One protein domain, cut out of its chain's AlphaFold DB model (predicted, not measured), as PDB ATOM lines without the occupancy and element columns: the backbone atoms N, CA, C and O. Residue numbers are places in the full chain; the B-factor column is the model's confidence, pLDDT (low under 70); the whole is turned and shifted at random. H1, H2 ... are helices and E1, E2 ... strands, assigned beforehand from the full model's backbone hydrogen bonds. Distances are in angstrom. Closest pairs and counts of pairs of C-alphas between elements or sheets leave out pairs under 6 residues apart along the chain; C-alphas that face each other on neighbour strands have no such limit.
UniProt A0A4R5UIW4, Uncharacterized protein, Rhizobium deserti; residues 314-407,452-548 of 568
ATOM      1  N   ARG A 314     -46.751  35.864 156.379       71.81
ATOM      2  CA  ARG A 314     -46.355  34.468 156.645       71.81
ATOM      3  C   ARG A 314     -46.559  34.035 158.099       71.81
ATOM      4  O   ARG A 314     -46.725  32.845 158.344       71.81
ATOM      5  N   VAL A 315     -46.518  34.976 159.040       72.88
ATOM      6  CA  VAL A 315     -46.537  34.707 160.486       72.88
ATOM      7  C   VAL A 315     -47.884  35.044 161.111       72.88
ATOM      8  O   VAL A 315     -48.332  34.356 162.022       72.88
ATOM      9  N   THR A 316     -48.592  36.032 160.573       69.94
ATOM     10  CA  THR A 316     -49.961  36.389 160.970       69.94
ATOM     11  C   THR A 316     -51.008  35.498 160.298       69.94
ATOM     12  O   THR A 316     -52.092  35.968 159.951       69.94
ATOM     13  N   ARG A 317     -50.692  34.222 160.052       70.12
ATOM     14  CA  ARG A 317     -51.636  33.303 159.413       70.12
ATOM     15  C   ARG A 317     -52.860  33.147 160.316       70.12
ATOM     16  O   ARG A 317     -52.718  32.852 161.500       70.12
ATOM     17  N   SER A 318     -54.049  33.347 159.754       79.44
ATOM     18  CA  SER A 318     -55.302  33.157 160.482       79.44
ATOM     19  C   SER A 318     -55.433  31.705 160.940       79.44
ATOM     20  O   SER A 318     -55.124  30.763 160.199       79.44
ATOM     21  N   THR A 319     -55.854  31.519 162.191       86.81
ATOM     22  CA  THR A 319     -55.975  30.182 162.775       86.81
ATOM     23  C   THR A 319     -57.333  29.607 162.373       86.81
ATOM     24  O   THR A 319     -58.348  30.269 162.603       86.81
ATOM     25  N   PRO A 320     -57.389  28.404 161.768       89.88
ATOM     26  CA  PRO A 320     -58.651  27.826 161.318       89.88
ATOM     27  C   PRO A 320     -59.537  27.412 162.497       89.88
ATOM     28  O   PRO A 320     -59.043  27.012 163.549       89.88
ATOM     29  N   LEU A 321     -60.855  27.434 162.286       91.06
ATOM     30  CA  LEU A 321     -61.855  27.062 163.296       91.06
ATOM     31  C   LEU A 321     -61.830  25.575 163.697       91.06
ATOM     32  O   LEU A 321     -62.341  25.235 164.759       91.06
ATOM     33  N   ASP A 322     -61.202  24.702 162.901       89.94
ATOM     34  CA  ASP A 322     -61.139  23.244 163.141       89.94
ATOM     35  C   ASP A 322     -60.375  22.857 164.420       89.94
ATOM     36  O   ASP A 322     -60.421  21.715 164.869       89.94
ATOM     37  N   VAL A 323     -59.631  23.803 164.993       90.00
ATOM     38  CA  VAL A 323     -58.892  23.619 166.247       90.00
ATOM     39  C   VAL A 323     -59.842  23.533 167.447       90.00
ATOM     40  O   VAL A 323     -59.526  22.867 168.438       90.00
ATOM     41  N   ILE A 324     -60.985  24.220 167.369       93.31
ATOM     42  CA  ILE A 324     -61.961  24.325 168.452       93.31
ATOM     43  C   ILE A 324     -62.748  23.022 168.561       93.31
ATOM     44  O   ILE A 324     -63.282  22.506 167.577       93.31
ATOM     45  N   ASP A 325     -62.857  22.502 169.780       90.50
ATOM     46  CA  ASP A 325     -63.593  21.272 170.026       90.50
ATOM     47  C   ASP A 325     -65.107  21.490 169.863       90.50
ATOM     48  O   ASP A 325     -65.666  22.511 170.276       90.50
ATOM     49  N   GLY A 326     -65.779  20.525 169.240       88.62
ATOM     50  CA  GLY A 326     -67.195  20.599 168.880       88.62
ATOM     51  C   GLY A 326     -67.503  21.314 167.555       88.62
ATOM     52  O   GLY A 326     -68.673  21.344 167.159       88.62
ATOM     53  N   ILE A 327     -66.503  21.850 166.840       93.00
ATOM     54  CA  ILE A 327     -66.675  22.387 165.479       93.00
ATOM     55  C   ILE A 327     -66.298  21.311 164.454       93.00
ATOM     56  O   ILE A 327     -65.141  20.952 164.280       93.00
ATOM     57  N   SER A 328     -67.306  20.789 163.752       90.50
ATOM     58  CA  SER A 328     -67.107  19.898 162.602       90.50
ATOM     59  C   SER A 328     -66.896  20.691 161.310       90.50
ATOM     60  O   SER A 328     -67.250  21.866 161.243       90.50
ATOM     61  N   TYR A 329     -66.442  20.033 160.239       89.69
ATOM     62  CA  TYR A 329     -66.345  20.647 158.906       89.69
ATOM     63  C   TYR A 329     -67.657  21.323 158.455       89.69
ATOM     64  O   TYR A 329     -67.652  22.448 157.962       89.69
ATOM     65  N   ALA A 330     -68.805  20.676 158.688       89.56
ATOM     66  CA  ALA A 330     -70.112  21.243 158.347       89.56
ATOM     67  C   ALA A 330     -70.481  22.442 159.237       89.56
ATOM     68  O   ALA A 330     -71.110  23.394 158.777       89.56
ATOM     69  N   THR A 331     -70.082  22.403 160.512       90.88
ATOM     70  CA  THR A 331     -70.262  23.521 161.448       90.88
ATOM     71  C   THR A 331     -69.429  24.721 161.022       90.88
ATOM     72  O   THR A 331     -69.939  25.835 160.961       90.88
ATOM     73  N   ARG A 332     -68.164  24.479 160.674       91.88
ATOM     74  CA  ARG A 332     -67.248  25.492 160.166       91.88
ATOM     75  C   ARG A 332     -67.819  26.180 158.932       91.88
ATOM     76  O   ARG A 332     -67.878  27.399 158.919       91.88
ATOM     77  N   PHE A 333     -68.304  25.421 157.950       89.12
ATOM     78  CA  PHE A 333     -68.894  26.000 156.740       89.12
ATOM     79  C   PHE A 333     -70.062  26.950 157.057       89.12
ATOM     80  O   PHE A 333     -70.149  28.038 156.504       89.12
ATOM     81  N   ARG A 334     -70.920  26.593 158.021       88.12
ATOM     82  CA  ARG A 334     -72.013  27.468 158.476       88.12
ATOM     83  C   ARG A 334     -71.536  28.712 159.222       88.12
ATOM     84  O   ARG A 334     -72.150  29.766 159.099       88.12
ATOM     85  N   LEU A 335     -70.467  28.607 160.005       90.75
ATOM     86  CA  LEU A 335     -69.856  29.769 160.654       90.75
ATOM     87  C   LEU A 335     -69.207  30.702 159.621       90.75
ATOM     88  O   LEU A 335     -69.354  31.918 159.728       90.75
ATOM     89  N   GLU A 336     -68.593  30.143 158.576       88.44
ATOM     90  CA  GLU A 336     -68.054  30.899 157.439       88.44
ATOM     91  C   GLU A 336     -69.172  31.626 156.662       88.44
ATOM     92  O   GLU A 336     -68.983  32.768 156.240       88.44
ATOM     93  N   GLU A 337     -70.364  31.026 156.540       84.00
ATOM     94  CA  GLU A 337     -71.563  31.698 156.004       84.00
ATOM     95  C   GLU A 337     -72.025  32.874 156.885       84.00
ATOM     96  O   GLU A 337     -72.521  33.875 156.366       84.00
ATOM     97  N   CYS A 338     -71.821  32.796 158.206       84.00
ATOM     98  CA  CYS A 338     -72.038  33.902 159.148       84.00
ATOM     99  C   CYS A 338     -70.884  34.927 159.166       84.00
ATOM    100  O   CYS A 338     -70.883  35.827 160.006       84.00
ATOM    101  N   GLY A 339     -69.904  34.819 158.264       85.00
ATOM    102  CA  GLY A 339     -68.765  35.737 158.186       85.00
ATOM    103  C   GLY A 339     -67.686  35.493 159.246       85.00
ATOM    104  O   GLY A 339     -66.841  36.361 159.463       85.00
ATOM    105  N   ILE A 340     -67.702  34.334 159.911       90.94
ATOM    106  CA  ILE A 340     -66.703  33.930 160.904       90.94
ATOM    107  C   ILE A 340     -65.788  32.893 160.252       90.94
ATOM    108  O   ILE A 340     -66.162  31.732 160.110       90.94
ATOM    109  N   TYR A 341     -64.586  33.308 159.848       89.56
ATOM    110  CA  TYR A 341     -63.650  32.444 159.112       89.56
ATOM    111  C   TYR A 341     -62.548  31.834 159.991       89.56
ATOM    112  O   TYR A 341     -61.929  30.831 159.633       89.56
ATOM    113  N   ASP A 342     -62.293  32.441 161.143       92.25
ATOM    114  CA  ASP A 342     -61.064  32.273 161.904       92.25
ATOM    115  C   ASP A 342     -61.294  32.514 163.399       92.25
ATOM    116  O   ASP A 342     -62.244  33.184 163.817       92.25
ATOM    117  N   ILE A 343     -60.422  31.924 164.223       92.50
ATOM    118  CA  ILE A 343     -60.560  31.925 165.690       92.50
ATOM    119  C   ILE A 343     -60.567  33.347 166.249       92.50
ATOM    120  O   ILE A 343     -61.312  33.635 167.180       92.50
ATOM    121  N   GLN A 344     -59.774  34.243 165.662       91.00
ATOM    122  CA  GLN A 344     -59.699  35.650 166.042       91.00
ATOM    123  C   GLN A 344     -61.079  36.323 165.955       91.00
ATOM    124  O   GLN A 344     -61.504  37.003 166.889       91.00
ATOM    125  N   ASN A 345     -61.810  36.064 164.869       91.75
ATOM    126  CA  ASN A 345     -63.156  36.588 164.665       91.75
ATOM    127  C   ASN A 345     -64.165  35.965 165.640       91.75
ATOM    128  O   ASN A 345     -65.015  36.675 166.181       91.75
ATOM    129  N   LEU A 346     -64.043  34.663 165.923       93.69
ATOM    130  CA  LEU A 346     -64.909  33.968 166.878       93.69
ATOM    131  C   LEU A 346     -64.677  34.421 168.334       93.69
ATOM    132  O   LEU A 346     -65.640  34.579 169.079       93.69
ATOM    133  N   ALA A 347     -63.429  34.681 168.732       92.31
ATOM    134  CA  ALA A 347     -63.053  35.090 170.090       92.31
ATOM    135  C   ALA A 347     -63.656  36.446 170.505       92.31
ATOM    136  O   ALA A 347     -64.021  36.658 171.665       92.31
ATOM    137  N   VAL A 348     -63.781  37.362 169.543       90.75
ATOM    138  CA  VAL A 348     -64.337  38.711 169.739       90.75
ATOM    139  C   VAL A 348     -65.867  38.724 169.601       90.75
ATOM    140  O   VAL A 348     -66.532  39.686 170.007       90.75
ATOM    141  N   TYR A 349     -66.448  37.655 169.051       91.00
ATOM    142  CA  TYR A 349     -67.863  37.592 168.718       91.00
ATOM    143  C   TYR A 349     -68.762  37.609 169.959       91.00
ATOM    144  O   TYR A 349     -68.466  37.014 170.994       91.00
ATOM    145  N   ASN A 350     -69.915  38.277 169.859       89.94
ATOM    146  CA  ASN A 350     -70.911  38.235 170.928       89.94
ATOM    147  C   ASN A 350     -71.646  36.879 170.894       89.94
ATOM    148  O   ASN A 350     -72.327  36.606 169.904       89.94
ATOM    149  N   PRO A 351     -71.603  36.055 171.957       91.19
ATOM    150  CA  PRO A 351     -72.243  34.734 171.970       91.19
ATOM    151  C   PRO A 351     -73.770  34.790 171.794       91.19
ATOM    152  O   PRO A 351     -74.344  33.884 171.190       91.19
ATOM    153  N   ILE A 352     -74.424  35.863 172.264       89.50
ATOM    154  CA  ILE A 352     -75.867  36.090 172.069       89.50
ATOM    155  C   ILE A 352     -76.147  36.384 170.595       89.50
ATOM    156  O   ILE A 352     -77.106  35.871 170.025       89.50
ATOM    157  N   LEU A 353     -75.286  37.176 169.946       90.06
ATOM    158  CA  LEU A 353     -75.412  37.429 168.513       90.06
ATOM    159  C   LEU A 353     -75.217  36.133 167.723       90.06
ATOM    160  O   LEU A 353     -75.984  35.871 166.804       90.06
ATOM    161  N   LEU A 354     -74.239  35.306 168.111       92.00
ATOM    162  CA  LEU A 354     -73.969  34.033 167.440       92.00
ATOM    163  C   LEU A 354     -75.173  33.103 167.535       92.00
ATOM    164  O   LEU A 354     -75.557  32.495 166.542       92.00
ATOM    165  N   TYR A 355     -75.805  33.044 168.708       91.44
ATOM    166  CA  TYR A 355     -77.040  32.294 168.926       91.44
ATOM    167  C   TYR A 355     -78.191  32.781 168.030       91.44
ATOM    168  O   TYR A 355     -78.938  31.978 167.487       91.44
ATOM    169  N   VAL A 356     -78.326  34.095 167.835       90.56
ATOM    170  CA  VAL A 356     -79.394  34.672 166.999       90.56
ATOM    171  C   VAL A 356     -79.131  34.480 165.500       90.56
ATOM    172  O   VAL A 356     -80.068  34.381 164.709       90.56
ATOM    173  N   GLU A 357     -77.873  34.468 165.071       89.44
ATOM    174  CA  GLU A 357     -77.523  34.379 163.649       89.44
ATOM    175  C   GLU A 357     -77.363  32.948 163.141       89.44
ATOM    176  O   GLU A 357     -77.583  32.698 161.954       89.44
ATOM    177  N   SER A 358     -77.030  32.022 164.034       89.81
ATOM    178  CA  SER A 358     -76.748  30.626 163.719       89.81
ATOM    179  C   SER A 358     -77.816  29.685 164.303       89.81
ATOM    180  O   SER A 358     -78.585  30.073 165.175       89.81
ATOM    181  N   PRO A 359     -77.899  28.425 163.842       89.00
ATOM    182  CA  PRO A 359     -78.835  27.444 164.392       89.00
ATOM    183  C   PRO A 359     -78.328  26.763 165.680       89.00
ATOM    184  O   PRO A 359     -78.901  25.752 166.089       89.00
ATOM    185  N   TYR A 360     -77.232  27.240 166.275       92.25
ATOM    186  CA  TYR A 360     -76.586  26.607 167.426       92.25
ATOM    187  C   TYR A 360     -77.166  27.117 168.743       92.25
ATOM    188  O   TYR A 360     -77.557  28.274 168.846       92.25
ATOM    189  N   GLY A 361     -77.223  26.256 169.763       90.12
ATOM    190  CA  GLY A 361     -77.754  26.626 171.079       90.12
ATOM    191  C   GLY A 361     -76.818  27.558 171.855       90.12
ATOM    192  O   GLY A 361     -75.602  27.497 171.687       90.12
ATOM    193  N   ILE A 362     -77.369  28.374 172.761       89.44
ATOM    194  CA  ILE A 362     -76.593  29.384 173.508       89.44
ATOM    195  C   ILE A 362     -75.420  28.793 174.308       89.44
ATOM    196  O   ILE A 362     -74.341  29.371 174.342       89.44
ATOM    197  N   TYR A 363     -75.587  27.616 174.919       90.25
ATOM    198  CA  TYR A 363     -74.503  26.970 175.669       90.25
ATOM    199  C   TYR A 363     -73.340  26.568 174.761       90.25
ATOM    200  O   TYR A 363     -72.184  26.728 175.133       90.25
ATOM    201  N   GLN A 364     -73.650  26.094 173.552       92.88
ATOM    202  CA  GLN A 364     -72.656  25.717 172.553       92.88
ATOM    203  C   GLN A 364     -71.933  26.950 171.997       92.88
ATOM    204  O   GLN A 364     -70.720  26.917 171.818       92.88
ATOM    205  N   THR A 365     -72.649  28.055 171.763       93.50
ATOM    206  CA  THR A 365     -72.024  29.292 171.276       93.50
ATOM    207  C   THR A 365     -71.139  29.944 172.333       93.50
ATOM    208  O   THR A 365     -70.037  30.377 172.002       93.50
ATOM    209  N   VAL A 366     -71.567  29.981 173.601       92.19
ATOM    210  CA  VAL A 366     -70.728  30.458 174.714       92.19
ATOM    211  C   VAL A 366     -69.471  29.607 174.843       92.19
ATOM    212  O   VAL A 366     -68.378  30.151 174.973       92.19
ATOM    213  N   ASP A 367     -69.620  28.288 174.756       93.19
ATOM    214  CA  ASP A 367     -68.507  27.356 174.839       93.19
ATOM    215  C   ASP A 367     -67.464  27.573 173.731       93.19
ATOM    216  O   ASP A 367     -66.278  27.735 174.017       93.19
ATOM    217  N   TRP A 368     -67.895  27.666 172.472       95.44
ATOM    218  CA  TRP A 368     -66.990  27.924 171.352       95.44
ATOM    219  C   TRP A 368     -66.283  29.273 171.449       95.44
ATOM    220  O   TRP A 368     -65.085  29.347 171.179       95.44
ATOM    221  N   VAL A 369     -66.988  30.332 171.863       94.88
ATOM    222  CA  VAL A 369     -66.375  31.653 172.077       94.88
ATOM    223  C   VAL A 369     -65.355  31.586 173.220       94.88
ATOM    224  O   VAL A 369     -64.261  32.128 173.087       94.88
ATOM    225  N   ALA A 370     -65.651  30.861 174.303       93.50
ATOM    226  CA  ALA A 370     -64.739  30.680 175.435       93.50
ATOM    227  C   ALA A 370     -63.454  29.924 175.048       93.50
ATOM    228  O   ALA A 370     -62.360  30.305 175.473       93.50
ATOM    229  N   GLN A 371     -63.569  28.869 174.233       95.19
ATOM    230  CA  GLN A 371     -62.417  28.148 173.676       95.19
ATOM    231  C   GLN A 371     -61.612  29.037 172.715       95.19
ATOM    232  O   GLN A 371     -60.382  29.063 172.765       95.19
ATOM    233  N   ALA A 372     -62.299  29.802 171.860       94.75
ATOM    234  CA  ALA A 372     -61.665  30.701 170.901       94.75
ATOM    235  C   ALA A 372     -60.893  31.833 171.588       94.75
ATOM    236  O   ALA A 372     -59.776  32.136 171.177       94.75
ATOM    237  N   GLN A 373     -61.440  32.417 172.659       93.44
ATOM    238  CA  GLN A 373     -60.754  33.422 173.479       93.44
ATOM    239  C   GLN A 373     -59.488  32.862 174.121       93.44
ATOM    240  O   GLN A 373     -58.430  33.482 174.016       93.44
ATOM    241  N   LEU A 374     -59.566  31.665 174.712       91.88
ATOM    242  CA  LEU A 374     -58.390  31.001 175.267       91.88
ATOM    243  C   LEU A 374     -57.323  30.797 174.181       91.88
ATOM    244  O   LEU A 374     -56.188  31.241 174.345       91.88
ATOM    245  N   CYS A 375     -57.700  30.209 173.042       91.56
ATOM    246  CA  CYS A 375     -56.789  29.982 171.922       91.56
ATOM    247  C   CYS A 375     -56.202  31.282 171.348       91.56
ATOM    248  O   CYS A 375     -55.043  31.294 170.932       91.56
ATOM    249  N   HIS A 376     -56.974  32.369 171.317       89.75
ATOM    250  CA  HIS A 376     -56.517  33.670 170.836       89.75
ATOM    251  C   HIS A 376     -55.458  34.286 171.759       89.75
ATOM    252  O   HIS A 376     -54.458  34.803 171.264       89.75
ATOM    253  N   ILE A 377     -55.648  34.191 173.080       87.12
ATOM    254  CA  ILE A 377     -54.747  34.803 174.066       87.12
ATOM    255  C   ILE A 377     -53.470  33.977 174.256       87.12
ATOM    256  O   ILE A 377     -52.372  34.532 174.265       87.12
ATOM    257  N   VAL A 378     -53.584  32.651 174.401       86.19
ATOM    258  CA  VAL A 378     -52.410  31.796 174.659       86.19
ATOM    259  C   VAL A 378     -51.685  31.361 173.382       86.19
ATOM    260  O   VAL A 378     -50.509  31.009 173.439       86.19
ATOM    261  N   GLY A 379     -52.354  31.404 172.230       87.88
ATOM    262  CA  GLY A 379     -51.853  30.859 170.971       87.88
ATOM    263  C   GLY A 379     -52.154  29.366 170.794       87.88
ATOM    264  O   GLY A 379     -52.440  28.641 171.747       87.88
ATOM    265  N   LEU A 380     -52.078  28.902 169.542       88.75
ATOM    266  CA  LEU A 380     -52.501  27.558 169.131       88.75
ATOM    267  C   LEU A 380     -51.764  26.429 169.872       88.75
ATOM    268  O   LEU A 380     -52.398  25.519 170.393       88.75
ATOM    269  N   GLU A 381     -50.435  26.491 169.934       88.19
ATOM    270  CA  GLU A 381     -49.604  25.442 170.546       88.19
ATOM    271  C   GLU A 381     -49.926  25.265 172.035       88.19
ATOM    272  O   GLU A 381     -50.186  24.156 172.500       88.19
ATOM    273  N   ARG A 382     -49.984  26.377 172.777       89.06
ATOM    274  CA  ARG A 382     -50.292  26.370 174.212       89.06
ATOM    275  C   ARG A 382     -51.728  25.936 174.479       89.06
ATOM    276  O   ARG A 382     -51.974  25.225 175.445       89.06
ATOM    277  N   PHE A 383     -52.666  26.327 173.617       91.06
ATOM    278  CA  PHE A 383     -54.057  25.888 173.707       91.06
ATOM    279  C   PHE A 383     -54.185  24.365 173.599       91.06
ATOM    280  O   PHE A 383     -54.898  23.756 174.392       91.06
ATOM    281  N   LEU A 384     -53.463  23.737 172.666       90.75
ATOM    282  CA  LEU A 384     -53.484  22.280 172.518       90.75
ATOM    283  C   LEU A 384     -52.920  21.571 173.760       90.75
ATOM    284  O   LEU A 384     -53.522  20.598 174.208       90.75
ATOM    285  N   LEU A 385     -51.850  22.101 174.363       90.06
ATOM    286  CA  LEU A 385     -51.294  21.580 175.621       90.06
ATOM    287  C   LEU A 385     -52.261  21.744 176.803       90.06
ATOM    288  O   LEU A 385     -52.470  20.810 177.572       90.06
ATOM    289  N   LEU A 386     -52.898  22.912 176.940       89.56
ATOM    290  CA  LEU A 386     -53.915  23.142 177.975       89.56
ATOM    291  C   LEU A 386     -55.100  22.180 177.825       89.56
ATOM    292  O   LEU A 386     -55.620  21.672 178.820       89.56
ATOM    293  N   ARG A 387     -55.480  21.862 176.585       89.06
ATOM    294  CA  ARG A 387     -56.553  20.910 176.291       89.06
ATOM    295  C   ARG A 387     -56.211  19.482 176.726       89.06
ATOM    296  O   ARG A 387     -57.093  18.787 177.231       89.06
ATOM    297  N   GLU A 388     -54.958  19.052 176.573       89.31
ATOM    298  CA  GLU A 388     -54.486  17.757 177.096       89.31
ATOM    299  C   GLU A 388     -54.602  17.681 178.626       89.31
ATOM    300  O   GLU A 388     -54.908  16.623 179.168       89.31
ATOM    301  N   LEU A 389     -54.470  18.820 179.311       87.00
ATOM    302  CA  LEU A 389     -54.678  18.965 180.757       87.00
ATOM    303  C   LEU A 389     -56.146  19.208 181.154       87.00
ATOM    304  O   LEU A 389     -56.423  19.599 182.286       87.00
ATOM    305  N   HIS A 390     -57.091  18.997 180.235       87.62
ATOM    306  CA  HIS A 390     -58.529  19.225 180.428       87.62
ATOM    307  C   HIS A 390     -58.928  20.680 180.739       87.62
ATOM    308  O   HIS A 390     -60.055  20.932 181.167       87.62
ATOM    309  N   VAL A 391     -58.060  21.652 180.447       88.56
ATOM    310  CA  VAL A 391     -58.393  23.082 180.460       88.56
ATOM    311  C   VAL A 391     -58.843  23.476 179.057       88.56
ATOM    312  O   VAL A 391     -58.030  23.749 178.173       88.56
ATOM    313  N   ARG A 392     -60.158  23.443 178.826       90.62
ATOM    314  CA  ARG A 392     -60.740  23.609 177.486       90.62
ATOM    315  C   ARG A 392     -61.185  25.042 177.215       90.62
ATOM    316  O   ARG A 392     -61.005  25.534 176.106       90.62
ATOM    317  N   THR A 393     -61.771  25.706 178.205       91.75
ATOM    318  CA  THR A 393     -62.341  27.051 178.066       91.75
ATOM    319  C   THR A 393     -61.597  28.075 178.912       91.75
ATOM    320  O   THR A 393     -60.910  27.730 179.876       91.75
ATOM    321  N   ILE A 394     -61.779  29.361 178.594       88.12
ATOM    322  CA  ILE A 394     -61.255  30.433 179.446       88.12
ATOM    323  C   ILE A 394     -61.817  30.371 180.876       88.12
ATOM    324  O   ILE A 394     -61.107  30.682 181.825       88.12
ATOM    325  N   PHE A 395     -63.052  29.888 181.045       85.50
ATOM    326  CA  PHE A 395     -63.663  29.688 182.358       85.50
ATOM    327  C   PHE A 395     -62.985  28.581 183.165       85.50
ATOM    328  O   PHE A 395     -62.866  28.702 184.379       85.50
ATOM    329  N   ASP A 396     -62.518  27.516 182.508       83.81
ATOM    330  CA  ASP A 396     -61.775  26.443 183.177       83.81
ATOM    331  C   ASP A 396     -60.416  26.953 183.670       83.81
ATOM    332  O   ASP A 396     -60.027  26.675 184.806       83.81
ATOM    333  N   LEU A 397     -59.730  27.751 182.840       83.25
ATOM    334  CA  LEU A 397     -58.462  28.383 183.208       83.25
ATOM    335  C   LEU A 397     -58.651  29.329 184.395       83.25
ATOM    336  O   LEU A 397     -57.879  29.318 185.346       83.25
ATOM    337  N   GLU A 398     -59.705  30.129 184.358       77.50
ATOM    338  CA  GLU A 398     -60.015  31.084 185.406       77.50
ATOM    339  C   GLU A 398     -60.440  30.405 186.717       77.50
ATOM    340  O   GLU A 398     -60.011  30.790 187.805       77.50
ATOM    341  N   ARG A 399     -61.218  29.324 186.634       73.12
ATOM    342  CA  ARG A 399     -61.603  28.522 187.798       73.12
ATOM    343  C   ARG A 399     -60.398  27.881 188.485       73.12
ATOM    344  O   ARG A 399     -60.439  27.680 189.701       73.12
ATOM    345  N   ALA A 400     -59.331  27.586 187.741       69.94
ATOM    346  CA  ALA A 400     -58.071  27.142 188.329       69.94
ATOM    347  C   ALA A 400     -57.440  28.222 189.235       69.94
ATOM    348  O   ALA A 400     -56.803  27.871 190.229       69.94
ATOM    349  N   ILE A 401     -57.688  29.511 188.958       64.94
ATOM    350  CA  ILE A 401     -57.285  30.654 189.797       64.94
ATOM    351  C   ILE A 401     -58.206  30.770 191.026       64.94
ATOM    352  O   ILE A 401     -57.748  30.794 192.171       64.94
ATOM    353  N   ASP A 402     -59.525  30.807 190.798       54.88
ATOM    354  CA  ASP A 402     -60.532  31.127 191.824       54.88
ATOM    355  C   ASP A 402     -60.684  30.044 192.905       54.88
ATOM    356  O   ASP A 402     -61.007  30.349 194.057       54.88
ATOM    357  N   PHE A 403     -60.401  28.775 192.582       49.03
ATOM    358  CA  PHE A 403     -60.386  27.692 193.573       49.03
ATOM    359  C   PHE A 403     -59.397  27.960 194.727       49.03
ATOM    360  O   PHE A 403     -59.608  27.463 195.833       49.03
ATOM    361  N   ARG A 404     -58.353  28.773 194.509       46.22
ATOM    362  CA  ARG A 404     -57.286  29.021 195.494       46.22
ATOM    363  C   ARG A 404     -57.364  30.333 196.256       46.22
ATOM    364  O   ARG A 404     -56.808  30.403 197.349       46.22
ATOM    365  N   MET A 405     -58.066  31.350 195.753       39.34
ATOM    366  CA  MET A 405     -58.252  32.611 196.493       39.34
ATOM    367  C   MET A 405     -59.181  32.480 197.711       39.34
ATOM    368  O   MET A 405     -59.416  33.459 198.420       39.34
ATOM    369  N   ARG A 406     -59.690  31.279 198.009       34.41
ATOM    370  CA  ARG A 406     -60.223  30.960 199.333       34.41
ATOM    371  C   ARG A 406     -59.103  30.370 200.192       34.41
ATOM    372  O   ARG A 406     -58.868  29.164 200.106       34.41
ATOM    373  N   PRO A 407     -58.456  31.149 201.079       35.25
ATOM    374  CA  PRO A 407     -57.878  30.517 202.243       35.25
ATOM    375  C   PRO A 407     -59.012  29.769 202.948       35.25
ATOM    376  O   PRO A 407     -60.119  30.294 203.110       35.25
ATOM    377  N   GLU A 452     -49.330  19.057 196.376       46.34
ATOM    378  CA  GLU A 452     -49.843  18.759 195.029       46.34
ATOM    379  C   GLU A 452     -50.183  20.034 194.237       46.34
ATOM    380  O   GLU A 452     -50.135  20.044 193.006       46.34
ATOM    381  N   THR A 453     -50.488  21.141 194.923       50.34
ATOM    382  CA  THR A 453     -50.855  22.412 194.284       50.34
ATOM    383  C   THR A 453     -49.673  23.101 193.593       50.34
ATOM    384  O   THR A 453     -49.837  23.659 192.506       50.34
ATOM    385  N   ASP A 454     -48.464  22.998 194.130       60.59
ATOM    386  CA  ASP A 454     -47.311  23.709 193.561       60.59
ATOM    387  C   ASP A 454     -46.829  23.097 192.230       60.59
ATOM    388  O   ASP A 454     -46.248  23.781 191.382       60.59
ATOM    389  N   GLN A 455     -47.153  21.825 191.975       66.56
ATOM    390  CA  GLN A 455     -46.845  21.157 190.707       66.56
ATOM    391  C   GLN A 455     -47.692  21.690 189.543       66.56
ATOM    392  O   GLN A 455     -47.178  21.853 188.436       66.56
ATOM    393  N   PHE A 456     -48.964  22.020 189.783       71.38
ATOM    394  CA  PHE A 456     -49.833  22.592 188.749       71.38
ATOM    395  C   PHE A 456     -49.371  23.984 188.321       71.38
ATOM    396  O   PHE A 456     -49.357  24.273 187.127       71.38
ATOM    397  N   ASP A 457     -48.926  24.820 189.261       75.06
ATOM    398  CA  ASP A 457     -48.418  26.158 188.937       75.06
ATOM    399  C   ASP A 457     -47.154  26.066 188.088       75.06
ATOM    400  O   ASP A 457     -47.022  26.804 187.115       75.06
ATOM    401  N   ARG A 458     -46.267  25.103 188.377       78.44
ATOM    402  CA  ARG A 458     -45.099  24.810 187.530       78.44
ATOM    403  C   ARG A 458     -45.508  24.399 186.120       78.44
ATOM    404  O   ARG A 458     -44.902  24.861 185.159       78.44
ATOM    405  N   ILE A 459     -46.533  23.563 185.976       81.50
ATOM    406  CA  ILE A 459     -47.025  23.139 184.657       81.50
ATOM    407  C   ILE A 459     -47.598  24.336 183.888       81.50
ATOM    408  O   ILE A 459     -47.209  24.579 182.745       81.50
ATOM    409  N   TYR A 460     -48.472  25.127 184.517       81.81
ATOM    410  CA  TYR A 460     -49.064  26.304 183.884       81.81
ATOM    411  C   TYR A 460     -48.024  27.344 183.506       81.81
ATOM    412  O   TYR A 460     -48.049  27.873 182.396       81.81
ATOM    413  N   ALA A 461     -47.093  27.621 184.410       82.06
ATOM    414  CA  ALA A 461     -46.009  28.537 184.150       82.06
ATOM    415  C   ALA A 461     -45.164  28.014 182.968       82.06
ATOM    416  O   ALA A 461     -44.843  28.778 182.059       82.06
ATOM    417  N   GLY A 462     -44.859  26.712 182.931       82.25
ATOM    418  CA  GLY A 462     -44.082  26.105 181.849       82.25
ATOM    419  C   GLY A 462     -44.755  26.277 180.490       82.25
ATOM    420  O   GLY A 462     -44.094  26.613 179.511       82.25
ATOM    421  N   ILE A 463     -46.082  26.135 180.439       84.31
ATOM    422  CA  ILE A 463     -46.869  26.345 179.219       84.31
ATOM    423  C   ILE A 463     -46.918  27.833 178.840       84.31
ATOM    424  O   ILE A 463     -46.664  28.186 177.689       84.31
ATOM    425  N   LEU A 464     -47.234  28.720 179.788       84.12
ATOM    426  CA  LEU A 464     -47.482  30.141 179.521       84.12
ATOM    427  C   LEU A 464     -46.210  30.930 179.174       84.12
ATOM    428  O   LEU A 464     -46.281  31.875 178.386       84.12
ATOM    429  N   PHE A 465     -45.051  30.539 179.712       84.62
ATOM    430  CA  PHE A 465     -43.763  31.192 179.439       84.62
ATOM    431  C   PHE A 465     -42.973  30.552 178.282       84.62
ATOM    432  O   PHE A 465     -41.973  31.124 177.842       84.62
ATOM    433  N   ALA A 466     -43.420  29.414 177.733       84.56
ATOM    434  CA  ALA A 466     -42.754  28.752 176.609       84.56
ATOM    435  C   ALA A 466     -42.773  29.596 175.323       84.56
ATOM    436  O   ALA A 466     -43.815  30.121 174.932       84.56
ATOM    437  N   ALA A 467     -41.643  29.693 174.618       82.25
ATOM    438  CA  ALA A 467     -41.566  30.404 173.342       82.25
ATOM    439  C   ALA A 467     -42.264  29.631 172.210       82.25
ATOM    440  O   ALA A 467     -41.820  28.534 171.862       82.25
ATOM    441  N   THR A 468     -43.300  30.231 171.614       83.62
ATOM    442  CA  THR A 468     -44.045  29.667 170.473       83.62
ATOM    443  C   THR A 468     -43.329  29.909 169.145       83.62
ATOM    444  O   THR A 468     -42.552  30.864 169.013       83.62
ATOM    445  N   ASP A 469     -43.625  29.105 168.122       81.44
ATOM    446  CA  ASP A 469     -43.018  29.271 166.790       81.44
ATOM    447  C   ASP A 469     -43.421  30.599 166.131       81.44
ATOM    448  O   ASP A 469     -42.627  31.251 165.439       81.44
ATOM    449  N   THR A 470     -44.643  31.061 166.400       81.56
ATOM    450  CA  THR A 470     -45.106  32.396 165.995       81.56
ATOM    451  C   THR A 470     -44.251  33.492 166.618       81.56
ATOM    452  O   THR A 470     -43.808  34.404 165.927       81.56
ATOM    453  N   MET A 471     -43.939  33.388 167.906       83.31
ATOM    454  CA  MET A 471     -43.124  34.381 168.594       83.31
ATOM    455  C   MET A 471     -41.676  34.378 168.075       83.31
ATOM    456  O   MET A 471     -41.113  35.449 167.836       83.31
ATOM    457  N   ARG A 472     -41.101  33.196 167.799       85.44
ATOM    458  CA  ARG A 472     -39.770  33.063 167.173       85.44
ATOM    459  C   ARG A 472     -39.733  33.723 165.799       85.44
ATOM    460  O   ARG A 472     -38.863  34.548 165.524       85.44
ATOM    461  N   SER A 473     -40.706  33.413 164.949       84.50
ATOM    462  CA  SER A 473     -40.772  33.960 163.593       84.50
ATOM    463  C   SER A 473     -41.021  35.475 163.578       84.50
ATOM    464  O   SER A 473     -40.314  36.182 162.855       84.50
ATOM    465  N   ILE A 474     -41.901  36.016 164.435       84.12
ATOM    466  CA  ILE A 474     -42.049  37.475 164.617       84.12
ATOM    467  C   ILE A 474     -40.715  38.094 165.036       84.12
ATOM    468  O   ILE A 474     -40.312  39.106 164.461       84.12
ATOM    469  N   GLY A 475     -40.010  37.488 165.994       84.44
ATOM    470  CA  GLY A 475     -38.689  37.933 166.433       84.44
ATOM    471  C   GLY A 475     -37.689  38.042 165.284       84.44
ATOM    472  O   GLY A 475     -37.062  39.086 165.110       84.44
ATOM    473  N   THR A 476     -37.608  37.012 164.432       85.31
ATOM    474  CA  THR A 476     -36.701  37.019 163.269       85.31
ATOM    475  C   THR A 476     -37.052  38.077 162.221       85.31
ATOM    476  O   THR A 476     -36.151  38.703 161.671       85.31
ATOM    477  N   ILE A 477     -38.342  38.310 161.952       85.19
ATOM    478  CA  ILE A 477     -38.791  39.276 160.933       85.19
ATOM    479  C   ILE A 477     -38.663  40.713 161.439       85.19
ATOM    480  O   ILE A 477     -38.244  41.603 160.700       85.19
ATOM    481  N   SER A 478     -39.047  40.949 162.693       84.06
ATOM    482  CA  SER A 478     -39.032  42.277 163.310       84.06
ATOM    483  C   SER A 478     -37.638  42.715 163.762       84.06
ATOM    484  O   SER A 478     -37.394  43.912 163.894       84.06
ATOM    485  N   GLY A 479     -36.729  41.765 164.012       84.88
ATOM    486  CA  GLY A 479     -35.419  42.031 164.603       84.88
ATOM    487  C   GLY A 479     -35.485  42.471 166.070       84.88
ATOM    488  O   GLY A 479     -34.518  43.048 166.571       84.88
ATOM    489  N   ILE A 480     -36.612  42.244 166.757       87.19
ATOM    490  CA  ILE A 480     -36.784  42.617 168.167       87.19
ATOM    491  C   ILE A 480     -35.854  41.770 169.038       87.19
ATOM    492  O   ILE A 480     -35.883  40.542 168.988       87.19
ATOM    493  N   LYS A 481     -35.077  42.448 169.888       87.88
ATOM    494  CA  LYS A 481     -34.243  41.834 170.925       87.88
ATOM    495  C   LYS A 481     -34.703  42.302 172.303       87.88
ATOM    496  O   LYS A 481     -34.446  43.460 172.648       87.88
ATOM    497  N   PRO A 482     -35.417  41.459 173.069       86.50
ATOM    498  CA  PRO A 482     -35.769  41.764 174.449       86.50
ATOM    499  C   PRO A 482     -34.539  42.128 175.283       86.50
ATOM    500  O   PRO A 482     -33.449  41.599 175.077       86.50
ATOM    501  N   LEU A 483     -34.715  43.033 176.243       88.19
ATOM    502  CA  LEU A 483     -33.656  43.405 177.175       88.19
ATOM    503  C   LEU A 483     -33.775  42.562 178.442       88.19
ATOM    504  O   LEU A 483     -34.841  42.501 179.056       88.19
ATOM    505  N   VAL A 484     -32.666  41.948 178.839       87.38
ATOM    506  CA  VAL A 484     -32.532  41.211 180.097       87.38
ATOM    507  C   VAL A 484     -31.561  41.959 181.002       87.38
ATOM    508  O   VAL A 484     -30.544  42.475 180.536       87.38
ATOM    509  N   MET A 485     -31.872  42.029 182.297       82.75
ATOM    510  CA  MET A 485     -30.947  42.554 183.298       82.75
ATOM    511  C   MET A 485     -30.013  41.425 183.747       82.75
ATOM    512  O   MET A 485     -30.462  40.472 184.379       82.75
ATOM    513  N   GLY A 486     -28.725  41.531 183.418       76.69
ATOM    514  CA  GLY A 486     -27.705  40.601 183.912       76.69
ATOM    515  C   GLY A 486     -27.374  40.822 185.394       76.69
ATOM    516  O   GLY A 486     -27.767  41.832 185.983       76.69
ATOM    517  N   GLU A 487     -26.594  39.912 185.983       74.81
ATOM    518  CA  GLU A 487     -26.152  39.978 187.391       74.81
ATOM    519  C   GLU A 487     -25.428  41.298 187.728       74.81
ATOM    520  O   GLU A 487     -25.581  41.845 188.820       74.81
ATOM    521  N   ASP A 488     -24.761  41.897 186.738       78.81
ATOM    522  CA  ASP A 488     -24.082  43.198 186.824       78.81
ATOM    523  C   ASP A 488     -25.033  44.419 186.812       78.81
ATOM    524  O   ASP A 488     -24.578  45.560 186.681       78.81
ATOM    525  N   ARG A 489     -26.360  44.216 186.864       78.19
ATOM    526  CA  ARG A 489     -27.411  45.244 186.660       78.19
ATOM    527  C   ARG A 489     -27.344  45.978 185.312       78.19
ATOM    528  O   ARG A 489     -27.974  47.023 185.138       78.19
ATOM    529  N   LYS A 490     -26.608  45.446 184.335       83.06
ATOM    530  CA  LYS A 490     -26.567  45.970 182.963       83.06
ATOM    531  C   LYS A 490     -27.659  45.324 182.118       83.06
ATOM    532  O   LYS A 490     -27.868  44.117 182.190       83.06
ATOM    533  N   MET A 491     -28.332  46.139 181.309       85.56
ATOM    534  CA  MET A 491     -29.317  45.667 180.339       85.56
ATOM    535  C   MET A 491     -28.606  45.176 179.081       85.56
ATOM    536  O   MET A 491     -27.917  45.955 178.420       85.56
ATOM    537  N   THR A 492     -28.785  43.905 178.742       88.50
ATOM    538  CA  THR A 492     -28.245  43.299 177.522       88.50
ATOM    539  C   THR A 492     -29.381  42.899 176.584       88.50
ATOM    540  O   THR A 492     -30.358  42.315 177.053       88.50
ATOM    541  N   PRO A 493     -29.285  43.194 175.273       87.19
ATOM    542  CA  PRO A 493     -30.217  42.662 174.289       87.19
ATOM    543  C   PRO A 493     -29.962  41.167 174.103       87.19
ATOM    544  O   PRO A 493     -28.834  40.750 173.843       87.19
ATOM    545  N   VAL A 494     -31.019  40.381 174.240       87.62
ATOM    546  CA  VAL A 494     -31.007  38.918 174.205       87.62
ATOM    547  C   VAL A 494     -32.035  38.450 173.171       87.62
ATOM    548  O   VAL A 494     -32.950  39.199 172.828       87.62
ATOM    549  N   ASP A 495     -31.871  37.246 172.625       88.00
ATOM    550  CA  ASP A 495     -32.847  36.661 171.702       88.00
ATOM    551  C   ASP A 495     -34.095  36.163 172.459       88.00
ATOM    552  O   ASP A 495     -34.077  35.969 173.676       88.00
ATOM    553  N   LEU A 496     -35.221  35.959 171.763       86.44
ATOM    554  CA  LEU A 496     -36.493  35.640 172.434       86.44
ATOM    555  C   LEU A 496     -36.475  34.316 173.210       86.44
ATOM    556  O   LEU A 496     -37.145  34.206 174.234       86.44
ATOM    557  N   GLU A 497     -35.730  33.317 172.742       85.56
ATOM    558  CA  GLU A 497     -35.632  32.024 173.430       85.56
ATOM    559  C   GLU A 497     -34.918  32.154 174.770       85.56
ATOM    560  O   GLU A 497     -35.395  31.652 175.789       85.56
ATOM    561  N   ASP A 498     -33.803  32.874 174.767       87.88
ATOM    562  CA  ASP A 498     -33.017  33.137 175.962       87.88
ATOM    563  C   ASP A 498     -33.767  34.079 176.911       87.88
ATOM    564  O   ASP A 498     -33.683  33.911 178.125       87.88
ATOM    565  N   TYR A 499     -34.583  35.003 176.389       88.31
ATOM    566  CA  TYR A 499     -35.504  35.793 177.206       88.31
ATOM    567  C   TYR A 499     -36.551  34.916 177.908       88.31
ATOM    568  O   TYR A 499     -36.747  35.049 179.115       88.31
ATOM    569  N   CYS A 500     -37.203  33.996 177.191       87.44
ATOM    570  CA  CYS A 500     -38.172  33.069 177.782       87.44
ATOM    571  C   CYS A 500     -37.531  32.143 178.816       87.44
ATOM    572  O   CYS A 500     -38.106  31.934 179.883       87.44
ATOM    573  N   ARG A 501     -36.330  31.628 178.530       87.00
ATOM    574  CA  ARG A 501     -35.560  30.822 179.485       87.00
ATOM    575  C   ARG A 501     -35.201  31.637 180.725       87.00
ATOM    576  O   ARG A 501     -35.441  31.179 181.834       87.00
ATOM    577  N   HIS A 502     -34.710  32.861 180.546       87.12
ATOM    578  CA  HIS A 502     -34.390  33.754 181.654       87.12
ATOM    579  C   HIS A 502     -35.623  34.078 182.507       87.12
ATOM    580  O   HIS A 502     -35.554  34.025 183.732       87.12
ATOM    581  N   ALA A 503     -36.763  34.385 181.881       85.44
ATOM    582  CA  ALA A 503     -38.016  34.638 182.590       85.44
ATOM    583  C   ALA A 503     -38.462  33.403 183.385       85.44
ATOM    584  O   ALA A 503     -38.820  33.521 184.555       85.44
ATOM    585  N   TRP A 504     -38.375  32.216 182.781       84.88
ATOM    586  CA  TRP A 504     -38.662  30.946 183.443       84.88
ATOM    587  C   TRP A 504     -37.767  30.702 184.662       84.88
ATOM    588  O   TRP A 504     -38.258  30.418 185.755       84.88
ATOM    589  N   GLU A 505     -36.455  30.848 184.502       85.94
ATOM    590  CA  GLU A 505     -35.470  30.668 185.572       85.94
ATOM    591  C   GLU A 505     -35.679  31.683 186.702       85.94
ATOM    592  O   GLU A 505     -35.722  31.309 187.870       85.94
ATOM    593  N   ALA A 506     -35.901  32.957 186.375       84.06
ATOM    594  CA  ALA A 506     -36.116  34.010 187.367       84.06
ATOM    595  C   ALA A 506     -37.395  33.814 188.197       84.06
ATOM    596  O   ALA A 506     -37.459  34.235 189.356       84.06
ATOM    597  N   ILE A 507     -38.424  33.209 187.600       83.44
ATOM    598  CA  ILE A 507     -39.711  32.955 188.249       83.44
ATOM    599  C   ILE A 507     -39.666  31.638 189.040       83.44
ATOM    600  O   ILE A 507     -40.199  31.591 190.143       83.44
ATOM    601  N   SER A 508     -38.990  30.605 188.529       81.81
ATOM    602  CA  SER A 508     -38.907  29.269 189.152       81.81
ATOM    603  C   SER A 508     -37.964  29.169 190.361       81.81
ATOM    604  O   SER A 508     -38.032  28.186 191.095       81.81
ATOM    605  N   GLN A 509     -37.116  30.175 190.604       81.69
ATOM    606  CA  GLN A 509     -36.216  30.232 191.769       81.69
ATOM    607  C   GLN A 509     -36.939  30.300 193.123       81.69
ATOM    608  O   GLN A 509     -36.396  29.841 194.125       81.69
ATOM    609  N   ASP A 510     -38.133  30.891 193.167       81.31
ATOM    610  CA  ASP A 510     -38.935  31.025 194.383       81.31
ATOM    611  C   ASP A 510     -40.371  30.592 194.088       81.31
ATOM    612  O   ASP A 510     -41.068  31.196 193.278       81.31
ATOM    613  N   GLU A 511     -40.822  29.548 194.775       78.25
ATOM    614  CA  GLU A 511     -42.150  28.960 194.612       78.25
ATOM    615  C   GLU A 511     -43.275  29.958 194.912       78.25
ATOM    616  O   GLU A 511     -44.272  30.015 194.189       78.25
ATOM    617  N   LYS A 512     -43.082  30.835 195.907       80.44
ATOM    618  CA  LYS A 512     -44.052  31.897 196.209       80.44
ATOM    619  C   LYS A 512     -44.113  32.914 195.081       80.44
ATOM    620  O   LYS A 512     -45.198  33.348 194.697       80.44
ATOM    621  N   ARG A 513     -42.955  33.291 194.540       79.62
ATOM    622  CA  ARG A 513     -42.863  34.229 193.418       79.62
ATOM    623  C   ARG A 513     -43.485  33.646 192.156       79.62
ATOM    624  O   ARG A 513     -44.240  34.348 191.491       79.62
ATOM    625  N   MET A 514     -43.210  32.380 191.856       81.75
ATOM    626  CA  MET A 514     -43.802  31.661 190.732       81.75
ATOM    627  C   MET A 514     -45.316  31.687 190.789       81.75
ATOM    628  O   MET A 514     -45.953  32.129 189.834       81.75
ATOM    629  N   LYS A 515     -45.876  31.306 191.934       79.44
ATOM    630  CA  LYS A 515     -47.314  31.344 192.164       79.44
ATOM    631  C   LYS A 515     -47.898  32.736 191.927       79.44
ATOM    632  O   LYS A 515     -48.816  32.876 191.127       79.44
ATOM    633  N   ILE A 516     -47.313  33.774 192.531       80.88
ATOM    634  CA  ILE A 516     -47.766  35.165 192.346       80.88
ATOM    635  C   ILE A 516     -47.704  35.576 190.870       80.88
ATOM    636  O   ILE A 516     -48.634  36.199 190.364       80.88
ATOM    637  N   CYS A 517     -46.627  35.240 190.159       81.88
ATOM    638  CA  CYS A 517     -46.470  35.587 188.748       81.88
ATOM    639  C   CYS A 517     -47.492  34.872 187.854       81.88
ATOM    640  O   CYS A 517     -48.036  35.495 186.945       81.88
ATOM    641  N   VAL A 518     -47.763  33.590 188.109       82.00
ATOM    642  CA  VAL A 518     -48.763  32.805 187.373       82.00
ATOM    643  C   VAL A 518     -50.165  33.330 187.646       82.00
ATOM    644  O   VAL A 518     -50.896  33.602 186.700       82.00
ATOM    645  N   GLU A 519     -50.519  33.541 188.914       79.19
ATOM    646  CA  GLU A 519     -51.810  34.110 189.313       79.19
ATOM    647  C   GLU A 519     -52.007  35.504 188.711       79.19
ATOM    648  O   GLU A 519     -53.085  35.811 188.207       79.19
ATOM    649  N   TYR A 520     -50.961  36.334 188.689       83.06
ATOM    650  CA  TYR A 520     -51.015  37.654 188.065       83.06
ATOM    651  C   TYR A 520     -51.211  37.569 186.548       83.06
ATOM    652  O   TYR A 520     -52.044  38.286 185.997       83.06
ATOM    653  N   LEU A 521     -50.481  36.682 185.864       82.75
ATOM    654  CA  LEU A 521     -50.608  36.490 184.420       82.75
ATOM    655  C   LEU A 521     -51.995  35.958 184.048       82.75
ATOM    656  O   LEU A 521     -52.633  36.482 183.141       82.75
ATOM    657  N   MET A 522     -52.485  34.947 184.763       80.69
ATOM    658  CA  MET A 522     -53.824  34.409 184.546       80.69
ATOM    659  C   MET A 522     -54.910  35.426 184.912       80.69
ATOM    660  O   MET A 522     -55.902  35.540 184.196       80.69
ATOM    661  N   GLY A 523     -54.705  36.209 185.974       78.44
ATOM    662  CA  GLY A 523     -55.564  37.330 186.340       78.44
ATOM    663  C   GLY A 523     -55.626  38.375 185.232       78.44
ATOM    664  O   GLY A 523     -56.713  38.816 184.887       78.44
ATOM    665  N   TRP A 524     -54.494  38.705 184.604       82.12
ATOM    666  CA  TRP A 524     -54.443  39.611 183.456       82.12
ATOM    667  C   TRP A 524     -55.189  39.061 182.233       82.12
ATOM    668  O   TRP A 524     -55.945  39.795 181.602       82.12
ATOM    669  N   ILE A 525     -55.044  37.764 181.940       82.44
ATOM    670  CA  ILE A 525     -55.813  37.076 180.888       82.44
ATOM    671  C   ILE A 525     -57.320  37.147 181.196       82.44
ATOM    672  O   ILE A 525     -58.121  37.460 180.316       82.44
ATOM    673  N   ALA A 526     -57.717  36.881 182.443       75.56
ATOM    674  CA  ALA A 526     -59.109  36.950 182.885       75.56
ATOM    675  C   ALA A 526     -59.667  38.386 182.906       75.56
ATOM    676  O   ALA A 526     -60.885  38.574 182.833       75.56
ATOM    677  N   ASP A 527     -58.788  39.389 183.000       77.75
ATOM    678  CA  ASP A 527     -59.138  40.810 183.005       77.75
ATOM    679  C   ASP A 527     -59.478  41.368 181.620       77.75
ATOM    680  O   ASP A 527     -59.990  42.490 181.514       77.75
ATOM    681  N   ASP A 528     -59.227  40.588 180.567       82.44
ATOM    682  CA  ASP A 528     -59.558  40.950 179.198       82.44
ATOM    683  C   ASP A 528     -61.043  41.327 179.048       82.44
ATOM    684  O   ASP A 528     -61.954  40.720 179.626       82.44
ATOM    685  N   LEU A 529     -61.304  42.362 178.247       81.56
ATOM    686  CA  LEU A 529     -62.646  42.910 178.084       81.56
ATOM    687  C   LEU A 529     -63.620  41.878 177.496       81.56
ATOM    688  O   LEU A 529     -64.782  41.821 177.918       81.56
ATOM    689  N   HIS A 530     -63.170  41.067 176.535       82.94
ATOM    690  CA  HIS A 530     -64.004  40.054 175.891       82.94
ATOM    691  C   HIS A 530     -64.317  38.908 176.855       82.94
ATOM    692  O   HIS A 530     -65.454  38.425 176.868       82.94
ATOM    693  N   VAL A 531     -63.364  38.551 177.718       82.06
ATOM    694  CA  VAL A 531     -63.535  37.540 178.772       82.06
ATOM    695  C   VAL A 531     -64.499  38.028 179.856       82.06
ATOM    696  O   VAL A 531     -65.468  37.339 180.183       82.06
ATOM    697  N   ARG A 532     -64.330  39.258 180.361       80.94
ATOM    698  CA  ARG A 532     -65.252  39.875 181.337       80.94
ATOM    699  C   ARG A 532     -66.681  39.966 180.807       80.94
ATOM    700  O   ARG A 532     -67.640  39.699 181.533       80.94
ATOM    701  N   ARG A 533     -66.837  40.335 179.534       82.06
ATOM    702  CA  ARG A 533     -68.144  40.384 178.868       82.06
ATOM    703  C   ARG A 533     -68.775  38.997 178.776       82.06
ATOM    704  O   ARG A 533     -69.950  38.852 179.106       82.06
ATOM    705  N   LEU A 534     -68.006  37.998 178.340       85.62
ATOM    706  CA  LEU A 534     -68.469  36.618 178.213       85.62
ATOM    707  C   LEU A 534     -68.890  36.047 179.573       85.62
ATOM    708  O   LEU A 534     -69.968  35.467 179.690       85.62
ATOM    709  N   ARG A 535     -68.095  36.300 180.616       81.56
ATOM    710  CA  ARG A 535     -68.421  35.957 182.003       81.56
ATOM    711  C   ARG A 535     -69.736  36.578 182.449       81.56
ATOM    712  O   ARG A 535     -70.568  35.868 182.994       81.56
ATOM    713  N   ARG A 536     -69.948  37.873 182.203       78.31
ATOM    714  CA  ARG A 536     -71.198  38.543 182.586       78.31
ATOM    715  C   ARG A 536     -72.416  37.867 181.956       78.31
ATOM    716  O   ARG A 536     -73.387  37.597 182.650       78.31
ATOM    717  N   VAL A 537     -72.334  37.547 180.662       79.94
ATOM    718  CA  VAL A 537     -73.389  36.805 179.948       79.94
ATOM    719  C   VAL A 537     -73.598  35.418 180.562       79.94
ATOM    720  O   VAL A 537     -74.733  34.995 180.754       79.94
ATOM    721  N   TRP A 538     -72.519  34.715 180.904       83.00
ATOM    722  CA  TRP A 538     -72.606  33.397 181.528       83.00
ATOM    723  C   TRP A 538     -73.212  33.433 182.934       83.00
ATOM    724  O   TRP A 538     -74.059  32.602 183.246       83.00
ATOM    725  N   GLN A 539     -72.826  34.401 183.766       76.38
ATOM    726  CA  GLN A 539     -73.387  34.603 185.105       76.38
ATOM    727  C   GLN A 539     -74.881  34.899 185.036       76.38
ATOM    728  O   GLN A 539     -75.664  34.299 185.762       76.38
ATOM    729  N   GLU A 540     -75.288  35.749 184.100       72.50
ATOM    730  CA  GLU A 540     -76.691  36.045 183.828       72.50
ATOM    731  C   GLU A 540     -77.502  34.784 183.464       72.50
ATOM    732  O   GLU A 540     -78.570  34.546 184.032       72.50
ATOM    733  N   ILE A 541     -76.972  33.939 182.575       76.19
ATOM    734  CA  ILE A 541     -77.587  32.651 182.209       76.19
ATOM    735  C   ILE A 541     -77.602  31.686 183.404       76.19
ATOM    736  O   ILE A 541     -78.583  30.990 183.647       76.19
ATOM    737  N   SER A 542     -76.512  31.626 184.166       74.06
ATOM    738  CA  SER A 542     -76.392  30.748 185.330       74.06
ATOM    739  C   SER A 542     -77.370  31.141 186.438       74.06
ATOM    740  O   SER A 542     -78.012  30.271 187.026       74.06
ATOM    741  N   ASP A 543     -77.533  32.436 186.696       67.81
ATOM    742  CA  ASP A 543     -78.454  32.982 187.693       67.81
ATOM    743  C   ASP A 543     -79.914  32.606 187.402       67.81
ATOM    744  O   ASP A 543     -80.672  32.294 188.326       67.81
ATOM    745  N   SER A 544     -80.323  32.596 186.129       66.00
ATOM    746  CA  SER A 544     -81.698  32.250 185.744       66.00
ATOM    747  C   SER A 544     -82.011  30.754 185.887       66.00
ATOM    748  O   SER A 544     -83.177  30.379 185.992       66.00
ATOM    749  N   LEU A 545     -80.989  29.891 185.924       69.44
ATOM    750  CA  LEU A 545     -81.127  28.440 186.114       69.44
ATOM    751  C   LEU A 545     -81.354  28.037 187.595       69.44
ATOM    752  O   LEU A 545     -81.631  26.868 187.887       69.44
ATOM    753  N   GLY A 546     -81.311  28.998 188.529       63.41
ATOM    754  CA  GLY A 546     -81.692  28.836 189.938       63.41
ATOM    755  C   GLY A 546     -80.609  28.255 190.865       63.41
ATOM    756  O   GLY A 546     -79.438  28.137 190.538       63.41
ATOM    757  N   TRP A 547     -80.988  27.850 192.080       52.88
ATOM    758  CA  TRP A 547     -80.047  27.411 193.134       52.88
ATOM    759  C   TRP A 547     -79.216  26.154 192.790       52.88
ATOM    760  O   TRP A 547     -78.229  25.852 193.462       52.88
ATOM    761  N   ARG A 548     -79.597  25.398 191.749       47.44
ATOM    762  CA  ARG A 548     -78.850  24.217 191.279       47.44
ATOM    763  C   ARG A 548     -77.656  24.576 190.383       47.44
ATOM    764  O   ARG A 548     -76.690  23.814 190.373       47.44
TER     765      ARG A 548
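Overview. This is residues 314 to 407 and 452 to 548 of the 568 residues of an uncharacterized protein of Rhizobium deserti (UniProt A0A4R5UIW4). A flat slab of helices in two joined groups: in one, H2, H3, H6 and H11 pack round H4, while in the other H7 and H9 stand side by side and H10 crosses H7. H5 and H6 join the groups, touching H7 and H10; H8 meets the start of H9, the small hairpin E1 E2 is at the far end beside H9, and residues 542 to 548 stick out. The 191 printed residues include eleven named helices and two antiparallel strands, in the order H1 to H8, E1, E2, H9 to H11; the class is mostly helix. The whole is compact, with a radius of gyration of the C-alphas of 18.8 A, and only just flat, spanning 61 by 47 by 26 A.

Along the chain. After residues 314 to 328, with no named element, come H1, residues 329 to 337, from C-alpha 329 at (-66.345, 20.647, 158.906); H2, 343 to 348; H3, 351 to 357; H4, 362 to 378, 24.3 A long; H5, 380 to 388; and H6, 394 to 402. Beyond the cut lie H7, 453 to 465, 18.6 A; H8, 469 to 478; E1, 483 to 485; E2, 491 to 493; H9, 496 to 508, 18.1 A; H10, 511 to 526, 22.1 A; and H11, 529 to 544, 23.1 A, ending at C-alpha 544 (-81.698, 32.250, 185.744).

Arrangement. H4 is the hub, touching five helices. Its closest C-alphas are Gln 373 to Ala 347 of H2, 4.4 A; Val 366 to Pro 351 of H3, 5.3 A; Leu 374 to Ile 394 of H6, 5.1 A; and Gln 373 to Val 531 of H11, 7.3 A, at a shallow tilt of 27 degrees, opposite ways. H4 and H5 only just touch, only at the corner, with 3 pairs of C-alphas within 8 A, the closest Cys 375 and Phe 383, 5.2 A. H1 touches no helix. H5 touches H7, Arg 382 to Ile 463, 6.1 A; H6 touches H10, Glu 398 to Ala 526, 6.4 A. H7 touches H9, Phe 465 to Cys 500, 6.1 A, at a shallow tilt of 17 degrees, and H10, Ala 461 to Val 518, 6.0 A, at a steep tilt of 58 degrees. H8 touches H9, Arg 472 to Leu 496, 6.7 A. In the hairpin E1 and E2, N 484 and O 492 are within hydrogen-bond range, 2.9 A. Every O i to N i+4 pair is within range except in H2, 1 of 2, H6, 4 of 5, and H7, 8 of 9.

Size, cuts and confidence. The C-alphas farthest apart, Pro 359 and Asp 488, are 61.2 A apart. Residues 408 to 451 are not printed; C-alphas 407 and 452 are 16.0 A apart across the cut. The links printed whole are tight. The pLDDT is under 70 at residues 316, 400 to 407, 452 to 455 and 543 to 548.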